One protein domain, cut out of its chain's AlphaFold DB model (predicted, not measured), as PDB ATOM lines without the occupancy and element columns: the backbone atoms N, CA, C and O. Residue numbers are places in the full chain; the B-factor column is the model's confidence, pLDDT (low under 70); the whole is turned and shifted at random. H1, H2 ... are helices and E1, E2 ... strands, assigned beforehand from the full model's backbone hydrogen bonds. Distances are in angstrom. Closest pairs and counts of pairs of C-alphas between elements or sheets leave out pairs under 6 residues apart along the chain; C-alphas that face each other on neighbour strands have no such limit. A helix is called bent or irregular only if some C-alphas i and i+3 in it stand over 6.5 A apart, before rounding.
ATOM      1  N   ASP A 162      10.654  34.019   8.492       87.62
ATOM      2  CA  ASP A 162      10.103  35.319   8.091       87.62
ATOM      3  C   ASP A 162       8.643  35.513   8.547       87.62
ATOM      4  O   ASP A 162       8.054  36.570   8.325       87.62
ATOM      5  N   GLY A 163       8.057  34.493   9.187       74.94
ATOM      6  CA  GLY A 163       6.678  34.507   9.677       74.94
ATOM      7  C   GLY A 163       5.617  34.375   8.579       74.94
ATOM      8  O   GLY A 163       4.434  34.536   8.866       74.94
ATOM      9  N   ALA A 164       6.013  34.092   7.335       79.19
ATOM     10  CA  ALA A 164       5.106  33.980   6.199       79.19
ATOM     11  C   ALA A 164       5.364  32.718   5.365       79.19
ATOM     12  O   ALA A 164       4.548  31.800   5.358       79.19
ATOM     13  N   LYS A 165       6.474  32.677   4.623       82.81
ATOM     14  CA  LYS A 165       6.800  31.580   3.693       82.81
ATOM     15  C   LYS A 165       7.931  30.713   4.211       82.81
ATOM     16  O   LYS A 165       8.014  29.529   3.882       82.81
ATOM     17  N   ASP A 166       8.810  31.312   4.994       86.38
ATOM     18  CA  ASP A 166       9.933  30.651   5.604       86.38
ATOM     19  C   ASP A 166       9.653  30.455   7.087       86.38
ATOM     20  O   ASP A 166       9.643  31.398   7.876       86.38
ATOM     21  N   LEU A 167       9.432  29.201   7.463       88.06
ATOM     22  CA  LEU A 167       9.142  28.813   8.838       88.06
ATOM     23  C   LEU A 167      10.394  28.830   9.736       88.06
ATOM     24  O   LEU A 167      10.296  28.550  10.926       88.06
ATOM     25  N   GLY A 168      11.563  29.169   9.186       92.06
ATOM     26  CA  GLY A 168      12.828  29.171   9.914       92.06
ATOM     27  C   GLY A 168      13.462  27.787   9.970       92.06
ATOM     28  O   GLY A 168      13.075  26.868   9.236       92.06
ATOM     29  N   SER A 169      14.469  27.650  10.825       95.12
ATOM     30  CA  SER A 169      15.131  26.371  11.063       95.12
ATOM     31  C   SER A 169      14.212  25.362  11.755       95.12
ATOM     32  O   SER A 169      13.142  25.695  12.275       95.12
ATOM     33  N   ALA A 170      14.626  24.100  11.763       95.81
ATOM     34  CA  ALA A 170      13.826  23.012  12.300       95.81
ATOM     35  C   ALA A 170      13.564  23.173  13.807       95.81
ATOM     36  O   ALA A 170      12.461  22.888  14.272       95.81
ATOM     37  N   VAL A 171      14.531  23.701  14.568       96.50
ATOM     38  CA  VAL A 171      14.356  23.946  16.010       96.50
ATOM     39  C   VAL A 171      13.380  25.089  16.295       96.50
ATOM     40  O   VAL A 171      12.614  25.003  17.249       96.50
ATOM     41  N   GLN A 172      13.334  26.128  15.454       95.38
ATOM     42  CA  GLN A 172      12.366  27.218  15.632       95.38
ATOM     43  C   GLN A 172      10.933  26.740  15.399       95.38
ATOM     44  O   GLN A 172      10.018  27.181  16.087       95.38
ATOM     45  N   GLN A 173      10.747  25.800  14.474       95.88
ATOM     46  CA  GLN A 173       9.457  25.154  14.245       95.88
ATOM     47  C   GLN A 173       9.107  24.175  15.374       95.88
ATOM     48  O   GLN A 173       7.981  24.181  15.856       95.88
ATOM     49  N   LEU A 174      10.074  23.382  15.852       97.19
ATOM     50  CA  LEU A 174       9.887  22.470  16.987       97.19
ATOM     51  C   LEU A 174       9.402  23.208  18.244       97.19
ATOM     52  O   LEU A 174       8.496  22.730  18.920       97.19
ATOM     53  N   ARG A 175       9.962  24.389  18.533       95.31
ATOM     54  CA  ARG A 175       9.572  25.224  19.685       95.31
ATOM     55  C   ARG A 175       8.111  25.676  19.664       95.31
ATOM     56  O   ARG A 175       7.608  26.109  20.693       95.31
ATOM     57  N   GLN A 176       7.451  25.609  18.510       93.62
ATOM     58  CA  GLN A 176       6.038  25.963  18.353       93.62
ATOM     59  C   GLN A 176       5.104  24.766  18.579       93.62
ATOM     60  O   GLN A 176       3.892  24.928  18.481       93.62
ATOM     61  N   THR A 177       5.648  23.575  18.844       96.19
ATOM     62  CA  THR A 177       4.859  22.361  19.078       96.19
ATOM     63  C   THR A 177       4.524  22.193  20.557       96.19
ATOM     64  O   THR A 177       5.368  22.462  21.419       96.19
ATOM     65  N   ASP A 178       3.331  21.672  20.849       95.38
ATOM     66  CA  ASP A 178       2.902  21.376  22.223       95.38
ATOM     67  C   ASP A 178       3.831  20.349  22.882       95.38
ATOM     68  O   ASP A 178       4.255  20.539  24.020       95.38
ATOM     69  N   LEU A 179       4.264  19.325  22.128       97.00
ATOM     70  CA  LEU A 179       5.230  18.327  22.603       97.00
ATOM     71  C   LEU A 179       6.491  18.983  23.178       97.00
ATOM     72  O   LEU A 179       6.972  18.568  24.229       97.00
ATOM     73  N   TYR A 180       7.039  19.999  22.511       97.12
ATOM     74  CA  TYR A 180       8.221  20.698  23.008       97.12
ATOM     75  C   TYR A 180       7.889  21.625  24.181       97.12
ATOM     76  O   TYR A 180       8.580  21.598  25.200       97.12
ATOM     77  N   ALA A 181       6.837  22.435  24.046       95.12
ATOM     78  CA  ALA A 181       6.469  23.444  25.034       95.12
ATOM     79  C   ALA A 181       6.113  22.833  26.401       95.12
ATOM     80  O   ALA A 181       6.424  23.422  27.437       95.12
ATOM     81  N   GLU A 182       5.509  21.645  26.403       94.38
ATOM     82  CA  GLU A 182       5.066  20.933  27.607       94.38
ATOM     83  C   GLU A 182       6.115  19.952  28.161       94.38
ATOM     84  O   GLU A 182       5.960  19.425  29.265       94.38
ATOM     85  N   SER A 183       7.206  19.723  27.425       95.88
ATOM     86  CA  SER A 183       8.289  18.820  27.822       95.88
ATOM     87  C   SER A 183       9.161  19.379  28.949       95.88
ATOM     88  O   SER A 183       9.321  20.591  29.115       95.88
ATOM     89  N   SER A 184       9.817  18.477  29.688       95.88
ATOM     90  CA  SER A 184      10.885  18.845  30.622       95.88
ATOM     91  C   SER A 184      12.067  19.496  29.888       95.88
ATOM     92  O   SER A 184      12.275  19.244  28.703       95.88
ATOM     93  N   LEU A 185      12.907  20.279  30.580       95.69
ATOM     94  CA  LEU A 185      14.113  20.866  29.965       95.69
ATOM     95  C   LEU A 185      15.045  19.805  29.352       95.69
ATOM     96  O   LEU A 185      15.674  20.050  28.325       95.69
ATOM     97  N   ASN A 186      15.116  18.620  29.963       95.31
ATOM     98  CA  ASN A 186      15.904  17.506  29.445       95.31
ATOM     99  C   ASN A 186      15.320  16.962  28.132       95.31
ATOM    100  O   ASN A 186      16.041  16.738  27.164       95.31
ATOM    101  N   ASP A 187      14.000  16.793  28.074       97.19
ATOM    102  CA  ASP A 187      13.322  16.311  26.870       97.19
ATOM    103  C   ASP A 187      13.339  17.366  25.759       97.19
ATOM    104  O   ASP A 187      13.591  17.030  24.603       97.19
ATOM    105  N   GLN A 188      13.209  18.652  26.102       97.94
ATOM    106  CA  GLN A 188      13.450  19.765  25.182       97.94
ATOM    107  C   GLN A 188      14.867  19.704  24.595       97.94
ATOM    108  O   GLN A 188      15.034  19.853  23.383       97.94
ATOM    109  N   ALA A 189      15.891  19.450  25.418       97.00
ATOM    110  CA  ALA A 189      17.271  19.343  24.951       97.00
ATOM    111  C   ALA A 189      17.456  18.161  23.988       97.00
ATOM    112  O   ALA A 189      18.084  18.316  22.936       97.00
ATOM    113  N   LYS A 190      16.859  17.002  24.292       97.44
ATOM    114  CA  LYS A 190      16.886  15.823  23.412       97.44
ATOM    115  C   LYS A 190      16.160  16.079  22.093       97.44
ATOM    116  O   LYS A 190      16.750  15.869  21.036       97.44
ATOM    117  N   LEU A 191      14.922  16.578  22.133       98.19
ATOM    118  CA  LEU A 191      14.129  16.896  20.938       98.19
ATOM    119  C   LEU A 191      14.851  17.909  20.044       98.19
ATOM    120  O   LEU A 191      14.985  17.684  18.840       98.19
ATOM    121  N   ALA A 192      15.365  18.993  20.632       97.50
ATOM    122  CA  ALA A 192      16.124  20.000  19.900       97.50
ATOM    123  C   ALA A 192      17.381  19.401  19.259       97.50
ATOM    124  O   ALA A 192      17.637  19.639  18.081       97.50
ATOM    125  N   THR A 193      18.131  18.585  20.004       95.81
ATOM    126  CA  THR A 193      19.351  17.931  19.511       95.81
ATOM    127  C   THR A 193      19.052  17.003  18.335       95.81
ATOM    128  O   THR A 193      19.712  17.111  17.303       95.81
ATOM    129  N   MET A 194      18.025  16.151  18.436       96.50
ATOM    130  CA  MET A 194      17.615  15.251  17.350       96.50
ATOM    131  C   MET A 194      17.208  16.018  16.088       96.50
ATOM    132  O   MET A 194      17.662  15.697  14.990       96.50
ATOM    133  N   ILE A 195      16.372  17.048  16.233       96.88
ATOM    134  CA  ILE A 195      15.835  17.799  15.094       96.88
ATOM    135  C   ILE A 195      16.902  18.680  14.431       96.88
ATOM    136  O   ILE A 195      17.000  18.682  13.203       96.88
ATOM    137  N   MET A 196      17.741  19.374  15.206       95.31
ATOM    138  CA  MET A 196      18.865  20.142  14.656       95.31
ATOM    139  C   MET A 196      19.885  19.224  13.974       95.31
ATOM    140  O   MET A 196      20.401  19.567  12.913       95.31
ATOM    141  N   LYS A 197      20.152  18.037  14.538       91.06
ATOM    142  CA  LYS A 197      21.045  17.050  13.921       91.06
ATOM    143  C   LYS A 197      20.488  16.558  12.590       91.06
ATOM    144  O   LYS A 197      21.217  16.506  11.602       91.06
ATOM    145  N   LEU A 198      19.194  16.250  12.554       92.75
ATOM    146  CA  LEU A 198      18.512  15.823  11.341       92.75
ATOM    147  C   LEU A 198      18.535  16.913  10.257       92.75
ATOM    148  O   LEU A 198      18.772  16.606   9.089       92.75
ATOM    149  N   GLU A 199      18.330  18.180  10.628       92.75
ATOM    150  CA  GLU A 199      18.494  19.312   9.709       92.75
ATOM    151  C   GLU A 199      19.944  19.435   9.218       92.75
ATOM    152  O   GLU A 199      20.155  19.617   8.020       92.75
ATOM    153  N   ASN A 200      20.937  19.275  10.096       88.94
ATOM    154  CA  ASN A 200      22.351  19.314   9.713       88.94
ATOM    155  C   ASN A 200      22.707  18.210   8.701       88.94
ATOM    156  O   ASN A 200      23.413  18.464   7.732       88.94
ATOM    157  N   GLN A 201      22.190  16.993   8.896       84.81
ATOM    158  CA  GLN A 201      22.531  15.831   8.068       84.81
ATOM    159  C   GLN A 201      21.736  15.735   6.760       84.81
ATOM    160  O   GLN A 201      22.252  15.228   5.765       84.81
ATOM    161  N   ALA A 202      20.472  16.164   6.752       85.19
ATOM    162  CA  ALA A 202      19.558  15.938   5.630       85.19
ATOM    163  C   ALA A 202      18.876  17.213   5.106       85.19
ATOM    164  O   ALA A 202      18.020  17.141   4.212       85.19
ATOM    165  N   GLY A 203      19.210  18.381   5.659       86.38
ATOM    166  CA  GLY A 203      18.539  19.639   5.354       86.38
ATOM    167  C   GLY A 203      17.021  19.519   5.498       86.38
ATOM    168  O   GLY A 203      16.496  18.798   6.345       86.38
ATOM    169  N   ARG A 204      16.285  20.169   4.591       87.88
ATOM    170  CA  ARG A 204      14.809  20.136   4.554       87.88
ATOM    171  C   ARG A 204      14.216  18.812   4.064       87.88
ATOM    172  O   ARG A 204      12.999  18.700   3.978       87.88
ATOM    173  N   GLY A 205      15.036  17.817   3.723       87.25
ATOM    174  CA  GLY A 205      14.557  16.570   3.125       87.25
ATOM    175  C   GLY A 205      13.821  15.641   4.093       87.25
ATOM    176  O   GLY A 205      13.110  14.746   3.639       87.25
ATOM    177  N   ARG A 206      14.002  15.812   5.413       91.06
ATOM    178  CA  ARG A 206      13.519  14.846   6.421       91.06
ATOM    179  C   ARG A 206      12.781  15.471   7.600       91.06
ATOM    180  O   ARG A 206      11.684  15.013   7.917       91.06
ATOM    181  N   TYR A 207      13.336  16.511   8.225       94.94
ATOM    182  CA  TYR A 207      12.746  17.085   9.441       94.94
ATOM    183  C   TYR A 207      11.300  17.597   9.279       94.94
ATOM    184  O   TYR A 207      10.544  17.436  10.238       94.94
ATOM    185  N   PRO A 208      10.846  18.142   8.121       95.62
ATOM    186  CA  PRO A 208       9.475  18.649   8.022       95.62
ATOM    187  C   PRO A 208       8.419  17.568   8.264       95.62
ATOM    188  O   PRO A 208       7.405  17.837   8.898       95.62
ATOM    189  N   GLY A 209       8.678  16.331   7.822       95.94
ATOM    190  CA  GLY A 209       7.770  15.209   8.058       95.94
ATOM    191  C   GLY A 209       7.701  14.794   9.528       95.94
ATOM    192  O   GLY A 209       6.639  14.408   9.996       95.94
ATOM    193  N   VAL A 210       8.807  14.910  10.275       97.38
ATOM    194  CA  VAL A 210       8.815  14.644  11.726       97.38
ATOM    195  C   VAL A 210       8.001  15.702  12.462       97.38
ATOM    196  O   VAL A 210       7.149  15.354  13.269       97.38
ATOM    197  N   LEU A 211       8.213  16.981  12.142       97.69
ATOM    198  CA  LEU A 211       7.468  18.085  12.751       97.69
ATOM    199  C   LEU A 211       5.972  18.014  12.437       97.69
ATOM    200  O   LEU A 211       5.152  18.251  13.317       97.69
ATOM    201  N   GLN A 212       5.607  17.635  11.208       96.81
ATOM    202  CA  GLN A 212       4.213  17.379  10.857       96.81
ATOM    203  C   GLN A 212       3.626  16.251  11.711       96.81
ATOM    204  O   GLN A 212       2.559  16.416  12.289       96.81
ATOM    205  N   SER A 213       4.337  15.130  11.849       97.50
ATOM    206  CA  SER A 213       3.885  14.013  12.678       97.50
ATOM    207  C   SER A 213       3.745  14.373  14.167       97.50
ATOM    208  O   SER A 213       2.854  13.832  14.822       97.50
ATOM    209  N   ILE A 214       4.565  15.290  14.694       98.00
ATOM    210  CA  ILE A 214       4.388  15.860  16.041       98.00
ATOM    211  C   ILE A 214       3.099  16.693  16.105       98.00
ATOM    212  O   ILE A 214       2.263  16.451  16.969       98.00
ATOM    213  N   ASN A 215       2.905  17.629  15.171       96.31
ATOM    214  CA  ASN A 215       1.736  18.520  15.146       96.31
ATOM    215  C   ASN A 215       0.406  17.777  14.962       96.31
ATOM    216  O   ASN A 215      -0.596  18.141  15.571       96.31
ATOM    217  N   ASP A 216       0.403  16.714  14.161       96.25
ATOM    218  CA  ASP A 216      -0.776  15.873  13.942       96.25
ATOM    219  C   ASP A 216      -1.015  14.895  15.117       96.25
ATOM    220  O   ASP A 216      -1.930  14.072  15.075       96.25
ATOM    221  N   GLY A 217      -0.185  14.952  16.167       95.31
ATOM    222  CA  GLY A 217      -0.309  14.147  17.382       95.31
ATOM    223  C   GLY A 217       0.100  12.683  17.219       95.31
ATOM    224  O   GLY A 217      -0.223  11.868  18.078       95.31
ATOM    225  N   THR A 218       0.786  12.322  16.131       97.06
ATOM    226  CA  THR A 218       1.245  10.941  15.875       97.06
ATOM    227  C   THR A 218       2.575  10.603  16.548       97.06
ATOM    228  O   THR A 218       2.853   9.429  16.768       97.06
ATOM    229  N   LEU A 219       3.385  11.612  16.888       97.94
ATOM    230  CA  LEU A 219       4.577  11.482  17.731       97.94
ATOM    231  C   LEU A 219       4.344  12.324  18.980       97.94
ATOM    232  O   LEU A 219       4.197  13.541  18.873       97.94
ATOM    233  N   GLN A 220       4.281  11.684  20.145       97.19
ATOM    234  CA  GLN A 220       3.837  12.319  21.391       97.19
ATOM    235  C   GLN A 220       4.910  12.288  22.485       97.19
ATOM    236  O   GLN A 220       4.665  12.714  23.611       97.19
ATOM    237  N   SER A 221       6.100  11.776  22.175       97.75
ATOM    238  CA  SER A 221       7.192  11.628  23.129       97.75
ATOM    239  C   SER A 221       8.563  11.727  22.461       97.75
ATOM    240  O   SER A 221       8.699  11.620  21.238       97.75
ATOM    241  N   VAL A 222       9.605  11.898  23.280       97.25
ATOM    242  CA  VAL A 222      11.009  11.815  22.843       97.25
ATOM    243  C   VAL A 222      11.292  10.476  22.158       97.25
ATOM    244  O   VAL A 222      11.932  10.455  21.107       97.25
ATOM    245  N   ASP A 223      10.784   9.378  22.717       97.62
ATOM    246  CA  ASP A 223      11.020   8.024  22.209       97.62
ATOM    247  C   ASP A 223      10.329   7.787  20.860       97.62
ATOM    248  O   ASP A 223      10.910   7.145  19.980       97.62
ATOM    249  N   ASP A 224       9.138   8.357  20.646       98.00
ATOM    250  CA  ASP A 224       8.457   8.310  19.347       98.00
ATOM    251  C   ASP A 224       9.270   9.042  18.278       98.00
ATOM    252  O   ASP A 224       9.488   8.523  17.180       98.00
ATOM    253  N   VAL A 225       9.748  10.249  18.604       97.50
ATOM    254  CA  VAL A 225      10.578  11.050  17.695       97.50
ATOM    255  C   VAL A 225      11.876  10.317  17.376       97.50
ATOM    256  O   VAL A 225      12.239  10.225  16.201       97.50
ATOM    257  N   LYS A 226      12.542   9.743  18.385       97.06
ATOM    258  CA  LYS A 226      13.761   8.953  18.183       97.06
ATOM    259  C   LYS A 226      13.491   7.757  17.272       97.06
ATOM    260  O   LYS A 226      14.129   7.626  16.234       97.06
ATOM    261  N   THR A 227      12.481   6.950  17.591       96.12
ATOM    262  CA  THR A 227      12.103   5.765  16.805       96.12
ATOM    263  C   THR A 227      11.770   6.130  15.356       96.12
ATOM    264  O   THR A 227      12.161   5.433  14.416       96.12
ATOM    265  N   ARG A 228      11.075   7.254  15.143       96.06
ATOM    266  CA  ARG A 228      10.744   7.752  13.803       96.06
ATOM    267  C   ARG A 228      11.984   8.099  12.983       96.06
ATOM    268  O   ARG A 228      11.949   7.913  11.761       96.06
ATOM    269  N   ILE A 229      13.003   8.662  13.634       94.44
ATOM    270  CA  ILE A 229      14.277   9.049  13.028       94.44
ATOM    271  C   ILE A 229      15.128   7.812  12.734       94.44
ATOM    272  O   ILE A 229      15.558   7.660  11.593       94.44
ATOM    273  N   ASP A 230      15.285   6.911  13.706       92.56
ATOM    274  CA  ASP A 230      16.034   5.656  13.559       92.56
ATOM    275  C   ASP A 230      15.475   4.815  12.388       92.56
ATOM    276  O   ASP A 230      16.212   4.231  11.603       92.56
ATOM    277  N   GLY A 231      14.153   4.820  12.183       91.69
ATOM    278  CA  GLY A 231      13.498   4.110  11.077       91.69
ATOM    279  C   GLY A 231      13.480   4.831   9.718       91.69
ATOM    280  O   GLY A 231      12.744   4.407   8.823       91.69
ATOM    281  N   MET A 232      14.192   5.951   9.532       91.88
ATOM    282  CA  MET A 232      14.110   6.732   8.282       91.88
ATOM    283  C   MET A 232      14.803   6.085   7.090       91.88
ATOM    284  O   MET A 232      14.367   6.288   5.949       91.88
ATOM    285  N   LEU A 233      15.899   5.374   7.336       88.19
ATOM    286  CA  LEU A 233      16.684   4.700   6.317       88.19
ATOM    287  C   LEU A 233      16.937   3.255   6.750       88.19
ATOM    288  O   LEU A 233      17.013   2.962   7.936       88.19
ATOM    289  N   PRO A 234      17.044   2.320   5.793       86.94
ATOM    290  CA  PRO A 234      17.343   0.944   6.133       86.94
ATOM    291  C   PRO A 234      18.791   0.817   6.612       86.94
ATOM    292  O   PRO A 234      19.726   1.281   5.945       86.94
ATOM    293  N   ASN A 235      18.965   0.094   7.713       88.25
ATOM    294  CA  ASN A 235      20.269  -0.327   8.196       88.25
ATOM    295  C   ASN A 235      20.956  -1.269   7.205       88.25
ATOM    296  O   ASN A 235      20.328  -1.954   6.389       88.25
ATOM    297  N   LYS A 236      22.289  -1.282   7.241       84.12
ATOM    298  CA  LYS A 236      23.109  -2.085   6.327       84.12
ATOM    299  C   LYS A 236      23.647  -3.308   7.041       84.12
ATOM    300  O   LYS A 236      24.119  -3.213   8.164       84.12
ATOM    301  N   ILE A 237      23.688  -4.442   6.349       87.19
ATOM    302  CA  ILE A 237      24.404  -5.620   6.845       87.19
ATOM    303  C   ILE A 237      25.866  -5.533   6.409       87.19
ATOM    304  O   ILE A 237      26.180  -5.629   5.221       87.19
ATOM    305  N   VAL A 238      26.774  -5.379   7.370       80.25
ATOM    306  CA  VAL A 238      28.222  -5.340   7.145       80.25
ATOM    307  C   VAL A 238      28.870  -6.476   7.920       80.25
ATOM    308  O   VAL A 238      28.788  -6.547   9.142       80.25
ATOM    309  N   LYS A 239      29.521  -7.397   7.197       85.12
ATOM    310  CA  LYS A 239      30.164  -8.594   7.775       85.12
ATOM    311  C   LYS A 239      29.226  -9.422   8.677       85.12
ATOM    312  O   LYS A 239      29.668  -9.981   9.672       85.12
ATOM    313  N   GLY A 240      27.942  -9.501   8.323       85.50
ATOM    314  CA  GLY A 240      26.937 -10.270   9.068       85.50
ATOM    315  C   GLY A 240      26.336  -9.553  10.280       85.50
ATOM    316  O   GLY A 240      25.493 -10.136  10.950       85.50
ATOM    317  N   HIS A 241      26.722  -8.301  10.539       85.62
ATOM    318  CA  HIS A 241      26.150  -7.477  11.598       85.62
ATOM    319  C   HIS A 241      25.337  -6.333  11.001       85.62
ATOM    320  O   HIS A 241      25.737  -5.743   9.995       85.62
ATOM    321  N   GLU A 242      24.199  -6.032  11.617       87.75
ATOM    322  CA  GLU A 242      23.430  -4.839  11.295       87.75
ATOM    323  C   GLU A 242      24.193  -3.601  11.768       87.75
ATOM    324  O   GLU A 242      24.690  -3.538  12.894       87.75
ATOM    325  N   GLN A 243      24.339  -2.643  10.865       85.56
ATOM    326  CA  GLN A 243      24.982  -1.369  11.103       85.56
ATOM    327  C   GLN A 243      23.962  -0.267  10.840       85.56
ATOM    328  O   GLN A 243      23.450  -0.162   9.718       85.56
ATOM    329  N   ALA A 244      23.728   0.538  11.879       85.88
ATOM    330  CA  ALA A 244      22.896   1.732  11.840       85.88
ATOM    331  C   ALA A 244      23.254   2.622  10.645       85.88
ATOM    332  O   ALA A 244      24.431   2.758  10.273       85.88
ATOM    333  N   ASP A 245      22.241   3.235  10.044       87.06
ATOM    334  CA  ASP A 245      22.452   4.224   9.002       87.06
ATOM    335  C   ASP A 245      23.073   5.524   9.571       87.06
ATOM    336  O   ASP A 245      23.285   5.683  10.777       87.06
ATOM    337  N   TYR A 246      23.450   6.459   8.694       82.12
ATOM    338  CA  TYR A 246      24.147   7.678   9.116       82.12
ATOM    339  C   TYR A 246      23.245   8.659   9.888       82.12
ATOM    340  O   TYR A 246      23.761   9.427  10.699       82.12
ATOM    341  N   ILE A 247      21.929   8.635   9.654       85.94
ATOM    342  CA  ILE A 247      20.939   9.426  10.391       85.94
ATOM    343  C   ILE A 247      20.807   8.872  11.812       85.94
ATOM    344  O   ILE A 247      21.061   9.609  12.765       85.94
ATOM    345  N   GLU A 248      20.497   7.577  11.952       87.88
ATOM    346  CA  GLU A 248      20.388   6.902  13.255       87.88
ATOM    347  C   GLU A 248      21.673   7.089  14.081       87.88
ATOM    348  O   GLU A 248      21.650   7.639  15.185       87.88
ATOM    349  N   SER A 249      22.829   6.710  13.524       85.50
ATOM    350  CA  SER A 249      24.108   6.786  14.244       85.50
ATOM    351  C   SER A 249      24.528   8.216  14.596       85.50
ATOM    352  O   SER A 249      25.094   8.443  15.669       85.50
ATOM    353  N   GLY A 250      24.237   9.194  13.733       82.81
ATOM    354  CA  GLY A 250      24.526  10.600  14.003       82.81
ATOM    355  C   GLY A 250      23.699  11.152  15.162       82.81
ATOM    356  O   GLY A 250      24.243  11.826  16.040       82.81
ATOM    357  N   VAL A 251      22.398  10.862  15.186       85.56
ATOM    358  CA  VAL A 251      21.510  11.287  16.276       85.56
ATOM    359  C   VAL A 251      21.876  10.607  17.590       85.56
ATOM    360  O   VAL A 251      22.001  11.286  18.609       85.56
ATOM    361  N   GLU A 252      22.142   9.302  17.560       88.00
ATOM    362  CA  GLU A 252      22.588   8.543  18.729       88.00
ATOM    363  C   GLU A 252      23.871   9.134  19.336       88.00
ATOM    364  O   GLU A 252      23.980   9.296  20.551       88.00
ATOM    365  N   HIS A 253      24.848   9.509  18.505       84.56
ATOM    366  CA  HIS A 253      26.075  10.146  18.983       84.56
ATOM    367  C   HIS A 253      25.834  11.519  19.614       84.56
ATOM    368  O   HIS A 253      26.435  11.813  20.648       84.56
ATOM    369  N   ALA A 254      24.961  12.342  19.029       83.81
ATOM    370  CA  ALA A 254      24.645  13.661  19.570       83.81
ATOM    371  C   ALA A 254      23.929  13.569  20.932       83.81
ATOM    372  O   ALA A 254      24.231  14.335  21.844       83.81
ATOM    373  N   LEU A 255      23.031  12.591  21.099       88.25
ATOM    374  CA  LEU A 255      22.268  12.396  22.334       88.25
ATOM    375  C   LEU A 255      23.107  11.926  23.529       88.25
ATOM    376  O   LEU A 255      22.707  12.161  24.661       88.25
ATOM    377  N   ARG A 256      24.286  11.321  23.330       85.81
ATOM    378  CA  ARG A 256      25.160  10.890  24.447       85.81
ATOM    379  C   ARG A 256      25.681  12.037  25.321       85.81
ATOM    380  O   ARG A 256      26.260  11.773  26.371       85.81
ATOM    381  N   MET A 257      25.521  13.279  24.872       77.56
ATOM    382  CA  MET A 257      25.972  14.487  25.567       77.56
ATOM    383  C   MET A 257      24.846  15.255  26.265       77.56
ATOM    384  O   MET A 257      25.125  16.298  26.857       77.56
ATOM    385  N   VAL A 258      23.604  14.776  26.146       78.81
ATOM    386  CA  VAL A 258      22.384  15.406  26.668       78.81
ATOM    387  C   VAL A 258      21.820  14.554  27.794       78.81
ATOM    388  O   VAL A 258      21.695  15.091  28.911       78.81
TER     389      VAL A 258
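AT A GLANCE: This is residues 162 to 258 of the 258 residues of an uncharacterized protein of Xanthomonas hortorum pv. carotae (UniProt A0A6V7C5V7). A cluster of helices is gathered round one long helix, H3, with H5 and H6 alongside it, H4 at a steep tilt to it and the short H1 and H2 on it. A small strand hairpin, E1 and E2, makes the far end of the longest axis, and residues 162 to 168 stick out as a free tail. The printed part has 97 residues, with six named helices and two named strands in the order H1 H2 H3 H4 H5 E1 E2 H6; the sheet, E1 - E2, is antiparallel, and the class is mostly helix. The whole is compact, with a radius of gyration of the C-alphas of 13.8 A, yet elongated in outline, spanning 48 by 29 by 24 A.

IN THESE COORDINATES: After residues 162 to 169, H1 covers residues 170 to 174, 6.1 A long, its C-alpha 170 at (13.826, 23.012, 12.300). H2 is residues 178 to 181, 5.0 A. H3, residues 185 to 205, measures 27.2 A from C-alpha 185 at (14.113, 20.866, 29.965); it has a kink of 68 degrees near residue 199 and is irregular, with C-alphas 201 and 204 9.5 A apart. H4 is residues 207 to 215, 12.5 A, and H5 is residues 222 to 230, 12.2 A. E1, residues 236 to 238, is 6.1 A long and E2, residues 241 to 243, 6.2 A. H6, residues 246 to 255, spans 14.2 A and ends with C-alpha 255 at (22.268, 12.396, 22.334).

HOW THE PARTS SIT: H3 is the hub, touching the five other helices. Its residues 192 to 199 alone touch H1, the closest C-alphas being those of Val 171 and Ala 192, 5.8 A apart. Residues 187 to 191 alone touch H2, closest at the C-alphas of Tyr 180 and Gln 188, 5.7 A. H3 and H4 form a helical hairpin and only just touch, with 3 pairs of C-alphas within 8 A, the closest Glu 199 and Tyr 207 at 6.2 A; their steep tilt is 43 degrees, opposite ways. H5 touches residues 187 to 194 of H3 alone, at a shallow tilt of 23 degrees, the same way, the C-alphas of Leu 191 and Val 222 being closest at 6.3 A. H6 touches H3 at a shallow tilt of 26 degrees, opposite ways, closest at the C-alphas of Met 194 and Val 251, 5.7 A. H5 and H6 touch only at their ends, where the C-alphas of Asp 230 and Glu 248 are closest at 4.5 A. In the hairpin of E1 and E2, N 236 and O 243 are 3.0 A apart and N 238 and O 241 2.8 A, within hydrogen-bond range. Both strands are apart from H3. Every O i to N i+4 pair is within hydrogen-bond range in H1, H4, H5 and H6, and 15 of 17 are in H3; H2 is too short for such a pair.

THE WHOLE: The two C-alphas farthest apart are those of Ala 164 and Lys 239, 49.4 A. The printed part has no cut, no link is long, and residue 258 is the chain's last. The mean pLDDT of the printed part is 91.6, and no printed residue is under 70.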